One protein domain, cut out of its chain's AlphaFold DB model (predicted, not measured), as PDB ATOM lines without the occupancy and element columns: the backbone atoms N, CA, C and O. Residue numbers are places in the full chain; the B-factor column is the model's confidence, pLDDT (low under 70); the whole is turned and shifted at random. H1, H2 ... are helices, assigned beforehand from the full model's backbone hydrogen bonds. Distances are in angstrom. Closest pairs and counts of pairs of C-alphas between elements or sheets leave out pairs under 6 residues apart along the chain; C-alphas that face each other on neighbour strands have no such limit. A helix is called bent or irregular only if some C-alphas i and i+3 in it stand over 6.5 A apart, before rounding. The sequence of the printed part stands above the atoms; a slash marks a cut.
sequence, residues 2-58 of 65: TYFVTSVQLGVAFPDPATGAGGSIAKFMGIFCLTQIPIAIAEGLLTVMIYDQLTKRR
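What this domain is: This is residues 2 to 58 of the 65 residues of the protein "Substrate-specific component CbiM of cobalt ECF transporter" of Klebsiella pneumoniae (UniProt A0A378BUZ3). One long helix, H2, makes nearly the whole length of a rod, and a short helix, H1, folds back beside its first part as a lopsided helical hairpin. The far part of H2, with the last two printed residues, sticks out free as residues 37 to 58, and H2 has a kink of 29 degrees near residue 38. The printed part has 57 residues, with two named helices in the order H1, H2 and no named strand; the class is all helix. The whole is extended, with a radius of gyration of the C-alphas of 17.6 A and spans of 57 by 15 by 11 A.

Where its parts are: H2, residues 20 to 56, is 53.9 A long, from C-alpha 20 at (-6.088, -3.890, -0.793) to C-alpha 56 at (-53.957, -19.074, 18.875). H1, residues 2 to 13, is 16.6 A long and begins at C-alpha 2 at (-27.885, -7.025, -0.171).

How they stand to each other: H2 touches H1 with residues 21 to 33 alone; the closest C-alphas, those of Ile 25 and Gly 11, are 4.2 A apart. This helical hairpin has a shallow tilt of 30 degrees, opposite ways. H2 is neither bent nor irregular, but only just: C-alphas 34 and 37 are 6.0 A apart. In H1 every O i to N i+4 pair is within hydrogen-bond range; in H2 31 of 33 are.

The domain as a whole: The two C-alphas farthest apart, those of Ala 18 and Arg 58, are 58.6 A apart. The printed part has no cut, and the link from H1 to H2 is short. The mean pLDDT of the printed part is 80.7; residues 3 and 58 are under 70.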
ATOM      1  N   THR A   2     -28.175  -8.201  -1.020       70.94
ATOM      2  CA  THR A   2     -27.885  -7.025  -0.171       70.94
ATOM      3  C   THR A   2     -26.556  -7.130   0.590       70.94
ATOM      4  O   THR A   2     -25.735  -6.229   0.493       70.94
ATOM      5  N   TYR A   3     -26.266  -8.271   1.223       66.38
ATOM      6  CA  TYR A   3     -25.013  -8.483   1.969       66.38
ATOM      7  C   TYR A   3     -23.743  -8.483   1.106       66.38
ATOM      8  O   TYR A   3     -22.682  -8.056   1.558       66.38
ATOM      9  N   PHE A   4     -23.852  -8.919  -0.151       74.00
ATOM     10  CA  PHE A   4     -22.750  -8.861  -1.109       74.00
ATOM     11  C   PHE A   4     -22.439  -7.406  -1.473       74.00
ATOM     12  O   PHE A   4     -21.293  -6.977  -1.381       74.00
ATOM     13  N   VAL A   5     -23.476  -6.625  -1.792       79.62
ATOM     14  CA  VAL A   5     -23.333  -5.206  -2.142       79.62
ATOM     15  C   VAL A   5     -22.749  -4.402  -0.973       79.62
ATOM     16  O   VAL A   5     -21.804  -3.644  -1.182       79.62
ATOM     17  N   THR A   6     -23.215  -4.623   0.263       81.69
ATOM     18  CA  THR A   6     -22.657  -3.964   1.460       81.69
ATOM     19  C   THR A   6     -21.194  -4.343   1.709       81.69
ATOM     20  O   THR A   6     -20.382  -3.479   2.037       81.69
ATOM     21  N   SER A   7     -20.824  -5.612   1.506       77.00
ATOM     22  CA  SER A   7     -19.436  -6.070   1.673       77.00
ATOM     23  C   SER A   7     -18.490  -5.435   0.651       77.00
ATOM     24  O   SER A   7     -17.371  -5.062   0.997       77.00
ATOM     25  N   VAL A   8     -18.948  -5.269  -0.595       80.06
ATOM     26  CA  VAL A   8     -18.185  -4.588  -1.651       80.06
ATOM     27  C   VAL A   8     -17.989  -3.109  -1.316       80.06
ATOM     28  O   VAL A   8     -16.868  -2.613  -1.384       80.06
ATOM     29  N   GLN A   9     -19.047  -2.413  -0.893       84.00
ATOM     30  CA  GLN A   9     -18.979  -0.997  -0.516       84.00
ATOM     31  C   GLN A   9     -18.006  -0.753   0.646       84.00
ATOM     32  O   GLN A   9     -17.157   0.132   0.557       84.00
ATOM     33  N   LEU A  10     -18.080  -1.564   1.709       79.38
ATOM     34  CA  LEU A  10     -17.170  -1.457   2.853       79.38
ATOM     35  C   LEU A  10     -15.737  -1.857   2.500       79.38
ATOM     36  O   LEU A  10     -14.796  -1.221   2.968       79.38
ATOM     37  N   GLY A  11     -15.551  -2.871   1.655       79.88
ATOM     38  CA  GLY A  11     -14.217  -3.311   1.258       79.88
ATOM     39  C   GLY A  11     -13.491  -2.337   0.328       79.88
ATOM     40  O   GLY A  11     -12.270  -2.232   0.400       79.88
ATOM     41  N   VAL A  12     -14.226  -1.576  -0.490       80.69
ATOM     42  CA  VAL A  12     -13.667  -0.461  -1.271       80.69
ATOM     43  C   VAL A  12     -13.409   0.769  -0.391       80.69
ATOM     44  O   VAL A  12     -12.397   1.438  -0.579       80.69
ATOM     45  N   ALA A  13     -14.284   1.062   0.580       81.88
ATOM     46  CA  ALA A  13     -14.129   2.202   1.490       81.88
ATOM     47  C   ALA A  13     -13.005   2.017   2.529       81.88
ATOM     48  O   ALA A  13     -12.375   2.993   2.930       81.88
ATOM     49  N   PHE A  14     -12.734   0.775   2.944       78.44
ATOM     50  CA  PHE A  14     -11.696   0.419   3.916       78.44
ATOM     51  C   PHE A  14     -10.788  -0.690   3.364       78.44
ATOM     52  O   PHE A  14     -10.918  -1.852   3.764       78.44
ATOM     53  N   PRO A  15      -9.880  -0.371   2.426       73.31
ATOM     54  CA  PRO A  15      -8.984  -1.354   1.832       73.31
ATOM     55  C   PRO A  15      -7.967  -1.884   2.852       73.31
ATOM     56  O   PRO A  15      -7.440  -1.144   3.682       73.31
ATOM     57  N   ASP A  16      -7.692  -3.183   2.781       78.25
ATOM     58  CA  ASP A  16      -6.768  -3.862   3.681       78.25
ATOM     59  C   ASP A  16      -5.327  -3.429   3.364       78.25
ATOM     60  O   ASP A  16      -4.947  -3.393   2.191       78.25
ATOM     61  N   PRO A  17      -4.494  -3.122   4.369       71.19
ATOM     62  CA  PRO A  17      -3.147  -2.610   4.133       71.19
ATOM     63  C   PRO A  17      -2.195  -3.609   3.451       71.19
ATOM     64  O   PRO A  17      -1.210  -3.176   2.859       71.19
ATOM     65  N   ALA A  18      -2.467  -4.919   3.498       78.75
ATOM     66  CA  ALA A  18      -1.642  -5.943   2.850       78.75
ATOM     67  C   ALA A  18      -2.229  -6.432   1.514       78.75
ATOM     68  O   ALA A  18      -1.488  -6.808   0.610       78.75
ATOM     69  N   THR A  19      -3.557  -6.452   1.390       79.44
ATOM     70  CA  THR A  19      -4.272  -7.118   0.282       79.44
ATOM     71  C   THR A  19      -5.236  -6.201  -0.482       79.44
ATOM     72  O   THR A  19      -5.918  -6.640  -1.412       79.44
ATOM     73  N   GLY A  20      -5.277  -4.911  -0.137       80.19
ATOM     74  CA  GLY A  20      -6.088  -3.890  -0.793       80.19
ATOM     75  C   GLY A  20      -7.595  -4.111  -0.633       80.19
ATOM     76  O   GLY A  20      -8.066  -4.797   0.275       80.19
ATOM     77  N   ALA A  21      -8.382  -3.530  -1.542       78.12
ATOM     78  CA  ALA A  21      -9.840  -3.647  -1.506       78.12
ATOM     79  C   ALA A  21     -10.318  -5.107  -1.630       78.12
ATOM     80  O   ALA A  21     -11.259  -5.508  -0.952       78.12
ATOM     81  N   GLY A  22      -9.638  -5.936  -2.434       78.44
ATOM     82  CA  GLY A  22     -10.008  -7.342  -2.637       78.44
ATOM     83  C   GLY A  22      -9.976  -8.174  -1.350       78.44
ATOM     84  O   GLY A  22     -10.893  -8.957  -1.100       78.44
ATOM     85  N   GLY A  23      -8.973  -7.964  -0.492       81.56
ATOM     86  CA  GLY A  23      -8.893  -8.658   0.794       81.56
ATOM     87  C   GLY A  23      -9.906  -8.171   1.829       81.56
ATOM     88  O   GLY A  23     -10.472  -8.985   2.560       81.56
ATOM     89  N   SER A  24     -10.212  -6.872   1.854       79.81
ATOM     90  CA  SER A  24     -11.270  -6.342   2.723       79.81
ATOM     91  C   SER A  24     -12.658  -6.838   2.329       79.81
ATOM     92  O   SER A  24     -13.433  -7.218   3.205       79.81
ATOM     93  N   ILE A  25     -12.973  -6.908   1.030       81.50
ATOM     94  CA  ILE A  25     -14.251  -7.456   0.546       81.50
ATOM     95  C   ILE A  25     -14.415  -8.909   1.008       81.50
ATOM     96  O   ILE A  25     -15.469  -9.265   1.533       81.50
ATOM     97  N   ALA A  26     -13.368  -9.734   0.881       81.50
ATOM     98  CA  ALA A  26     -13.395 -11.123   1.339       81.50
ATOM     99  C   ALA A  26     -13.593 -11.239   2.862       81.50
ATOM    100  O   ALA A  26     -14.381 -12.070   3.315       81.50
ATOM    101  N   LYS A  27     -12.941 -10.377   3.658       80.56
ATOM    102  CA  LYS A  27     -13.130 -10.319   5.119       80.56
ATOM    103  C   LYS A  27     -14.564  -9.946   5.500       80.56
ATOM    104  O   LYS A  27     -15.181 -10.651   6.295       80.56
ATOM    105  N   PHE A  28     -15.113  -8.878   4.917       81.12
ATOM    106  CA  PHE A  28     -16.485  -8.451   5.205       81.12
ATOM    107  C   PHE A  28     -17.510  -9.489   4.750       81.12
ATOM    108  O   PHE A  28     -18.416  -9.814   5.514       81.12
ATOM    109  N   MET A  29     -17.328 -10.089   3.569       80.12
ATOM    110  CA  MET A  29     -18.175 -11.195   3.122       80.12
ATOM    111  C   MET A  29     -18.110 -12.390   4.073       80.12
ATOM    112  O   MET A  29     -19.150 -12.959   4.387       80.12
ATOM    113  N   GLY A  30     -16.922 -12.759   4.557       79.44
ATOM    114  CA  GLY A  30     -16.760 -13.846   5.521       79.44
ATOM    115  C   GLY A  30     -17.524 -13.588   6.819       79.44
ATOM    116  O   GLY A  30     -18.262 -14.452   7.282       79.44
ATOM    117  N   ILE A  31     -17.418 -12.376   7.365       80.62
ATOM    118  CA  ILE A  31     -18.104 -11.987   8.605       80.62
ATOM    119  C   ILE A  31     -19.623 -11.956   8.399       80.62
ATOM    120  O   ILE A  31     -20.351 -12.613   9.139       80.62
ATOM    121  N   PHE A  32     -20.106 -11.254   7.369       77.06
ATOM    122  CA  PHE A  32     -21.543 -11.107   7.124       77.06
ATOM    123  C   PHE A  32     -22.223 -12.415   6.718       77.06
ATOM    124  O   PHE A  32     -23.393 -12.617   7.031       77.06
ATOM    125  N   CYS A  33     -21.528 -13.316   6.020       73.94
ATOM    126  CA  CYS A  33     -22.101 -14.608   5.652       73.94
ATOM    127  C   CYS A  33     -22.187 -15.546   6.869       73.94
ATOM    128  O   CYS A  33     -23.186 -16.243   7.043       73.94
ATOM    129  N   LEU A  34     -21.187 -15.508   7.761       77.44
ATOM    130  CA  LEU A  34     -21.172 -16.318   8.983       77.44
ATOM    131  C   LEU A  34     -22.240 -15.897   9.994       77.44
ATOM    132  O   LEU A  34     -22.838 -16.761  10.629       77.44
ATOM    133  N   THR A  35     -22.525 -14.601  10.132       77.44
ATOM    134  CA  THR A  35     -23.590 -14.120  11.031       77.44
ATOM    135  C   THR A  35     -24.996 -14.415  10.502       77.44
ATOM    136  O   THR A  35     -25.954 -14.453  11.273       77.44
ATOM    137  N   GLN A  36     -25.130 -14.680   9.201       73.94
ATOM    138  CA  GLN A  36     -26.433 -14.759   8.538       73.94
ATOM    139  C   GLN A  36     -27.076 -16.127   8.686       73.94
ATOM    140  O   GLN A  36     -28.299 -16.220   8.696       73.94
ATOM    141  N   ILE A  37     -26.270 -17.167   8.888       79.38
ATOM    142  CA  ILE A  37     -26.771 -18.498   9.232       79.38
ATOM    143  C   ILE A  37     -27.514 -18.449  10.590       79.38
ATOM    144  O   ILE A  37     -28.682 -18.833  10.625       79.38
ATOM    145  N   PRO A  38     -26.932 -17.903  11.682       82.75
ATOM    146  CA  PRO A  38     -27.653 -17.673  12.936       82.75
ATOM    147  C   PRO A  38     -28.897 -16.784  12.806       82.75
ATOM    148  O   PRO A  38     -29.940 -17.129  13.360       82.75
ATOM    149  N   ILE A  39     -28.813 -15.660  12.080       89.38
ATOM    150  CA  ILE A  39     -29.948 -14.731  11.926       89.38
ATOM    151  C   ILE A  39     -31.104 -15.395  11.173       89.38
ATOM    152  O   ILE A  39     -32.241 -15.292  11.620       89.38
ATOM    153  N   ALA A  40     -30.827 -16.130  10.093       85.00
ATOM    154  CA  ALA A  40     -31.856 -16.832   9.325       85.00
ATOM    155  C   ALA A  40     -32.584 -17.896  10.164       85.00
ATOM    156  O   ALA A  40     -33.800 -18.052  10.052       85.00
ATOM    157  N   ILE A  41     -31.863 -18.599  11.047       88.62
ATOM    158  CA  ILE A  41     -32.471 -19.548  11.991       88.62
ATOM    159  C   ILE A  41     -33.363 -18.808  12.996       88.62
ATOM    160  O   ILE A  41     -34.503 -19.215  13.223       88.62
ATOM    161  N   ALA A  42     -32.869 -17.713  13.581       91.56
ATOM    162  CA  ALA A  42     -33.627 -16.919  14.545       91.56
ATOM    163  C   ALA A  42     -34.900 -16.316  13.926       91.56
ATOM    164  O   ALA A  42     -35.966 -16.384  14.530       91.56
ATOM    165  N   GLU A  43     -34.813 -15.778  12.712       92.62
ATOM    166  CA  GLU A  43     -35.937 -15.192  11.977       92.62
ATOM    167  C   GLU A  43     -36.976 -16.249  11.564       92.62
ATOM    168  O   GLU A  43     -38.183 -16.024  11.700       92.62
ATOM    169  N   GLY A  44     -36.529 -17.439  11.146       89.94
ATOM    170  CA  GLY A  44     -37.415 -18.571  10.862       89.94
ATOM    171  C   GLY A  44     -38.198 -19.020  12.097       89.94
ATOM    172  O   GLY A  44     -39.419 -19.168  12.043       89.94
ATOM    173  N   LEU A  45     -37.517 -19.163  13.240       91.31
ATOM    174  CA  LEU A  45     -38.157 -19.506  14.513       91.31
ATOM    175  C   LEU A  45     -39.113 -18.404  14.991       91.31
ATOM    176  O   LEU A  45     -40.234 -18.706  15.397       91.31
ATOM    177  N   LEU A  46     -38.707 -17.134  14.895       91.62
ATOM    178  CA  LEU A  46     -39.545 -15.984  15.237       91.62
ATOM    179  C   LEU A  46     -40.842 -15.984  14.418       91.62
ATOM    180  O   LEU A  46     -41.920 -15.803  14.977       91.62
ATOM    181  N   THR A  47     -40.752 -16.238  13.111       91.25
ATOM    182  CA  THR A  47     -41.915 -16.281  12.212       91.25
ATOM    183  C   THR A  47     -42.888 -17.386  12.613       91.25
ATOM    184  O   THR A  47     -44.088 -17.135  12.720       91.25
ATOM    185  N   VAL A  48     -42.383 -18.590  12.907       89.00
ATOM    186  CA  VAL A  48     -43.208 -19.712  13.387       89.00
ATOM    187  C   VAL A  48     -43.897 -19.360  14.707       89.00
ATOM    188  O   VAL A  48     -45.098 -19.578  14.849       89.00
ATOM    189  N   MET A  49     -43.169 -18.770  15.660       89.50
ATOM    190  CA  MET A  49     -43.728 -18.356  16.951       89.50
ATOM    191  C   MET A  49     -44.798 -17.270  16.805       89.50
ATOM    192  O   MET A  49     -45.835 -17.334  17.466       89.50
ATOM    193  N   ILE A  50     -44.567 -16.276  15.945       88.56
ATOM    194  CA  ILE A  50     -45.535 -15.212  15.662       88.56
ATOM    195  C   ILE A  50     -46.791 -15.804  15.017       88.56
ATOM    196  O   ILE A  50     -47.898 -15.500  15.457       88.56
ATOM    197  N   TYR A  51     -46.639 -16.687  14.028       85.50
ATOM    198  CA  TYR A  51     -47.768 -17.328  13.355       85.50
ATOM    199  C   TYR A  51     -48.598 -18.198  14.313       85.50
ATOM    200  O   TYR A  51     -49.828 -18.114  14.321       85.50
ATOM    201  N   ASP A  52     -47.938 -18.973  15.181       85.75
ATOM    202  CA  ASP A  52     -48.589 -19.758  16.237       85.75
ATOM    203  C   ASP A  52     -49.363 -18.861  17.216       85.75
ATOM    204  O   ASP A  52     -50.530 -19.124  17.513       85.75
ATOM    205  N   GLN A  53     -48.770 -17.751  17.671       79.56
ATOM    206  CA  GLN A  53     -49.441 -16.796  18.561       79.56
ATOM    207  C   GLN A  53     -50.638 -16.104  17.902       79.56
ATOM    208  O   GLN A  53     -51.676 -15.929  18.544       79.56
ATOM    209  N   LEU A  54     -50.517 -15.722  16.632       80.06
ATOM    210  CA  LEU A  54     -51.591 -15.067  15.888       80.06
ATOM    211  C   LEU A  54     -52.764 -16.021  15.625       80.06
ATOM    212  O   LEU A  54     -53.920 -15.636  15.817       80.06
ATOM    213  N   THR A  55     -52.468 -17.280  15.290       75.50
ATOM    214  CA  THR A  55     -53.469 -18.342  15.113       75.50
ATOM    215  C   THR A  55     -54.168 -18.664  16.435       75.50
ATOM    216  O   THR A  55     -55.399 -18.697  16.498       75.50
ATOM    217  N   LYS A  56     -53.408 -18.819  17.530       74.56
ATOM    218  CA  LYS A  56     -53.957 -19.074  18.875       74.56
ATOM    219  C   LYS A  56     -54.868 -17.957  19.368       74.56
ATOM    220  O   LYS A  56     -55.862 -18.230  20.034       74.56
ATOM    221  N   ARG A  57     -54.553 -16.700  19.043       76.50
ATOM    222  CA  ARG A  57     -55.352 -15.530  19.439       76.50
ATOM    223  C   ARG A  57     -56.517 -15.235  18.482       76.50
ATOM    224  O   ARG A  57     -57.219 -14.256  18.708       76.50
ATOM    225  N   ARG A  58     -56.740 -16.068  17.447       62.81
ATOM    226  CA  ARG A  58     -57.774 -15.909  16.397       62.81
ATOM    227  C   ARG A  58     -57.808 -14.516  15.747       62.81
ATOM    228  O   ARG A  58     -58.831 -14.110  15.208       62.81
TER     229      ARG A  58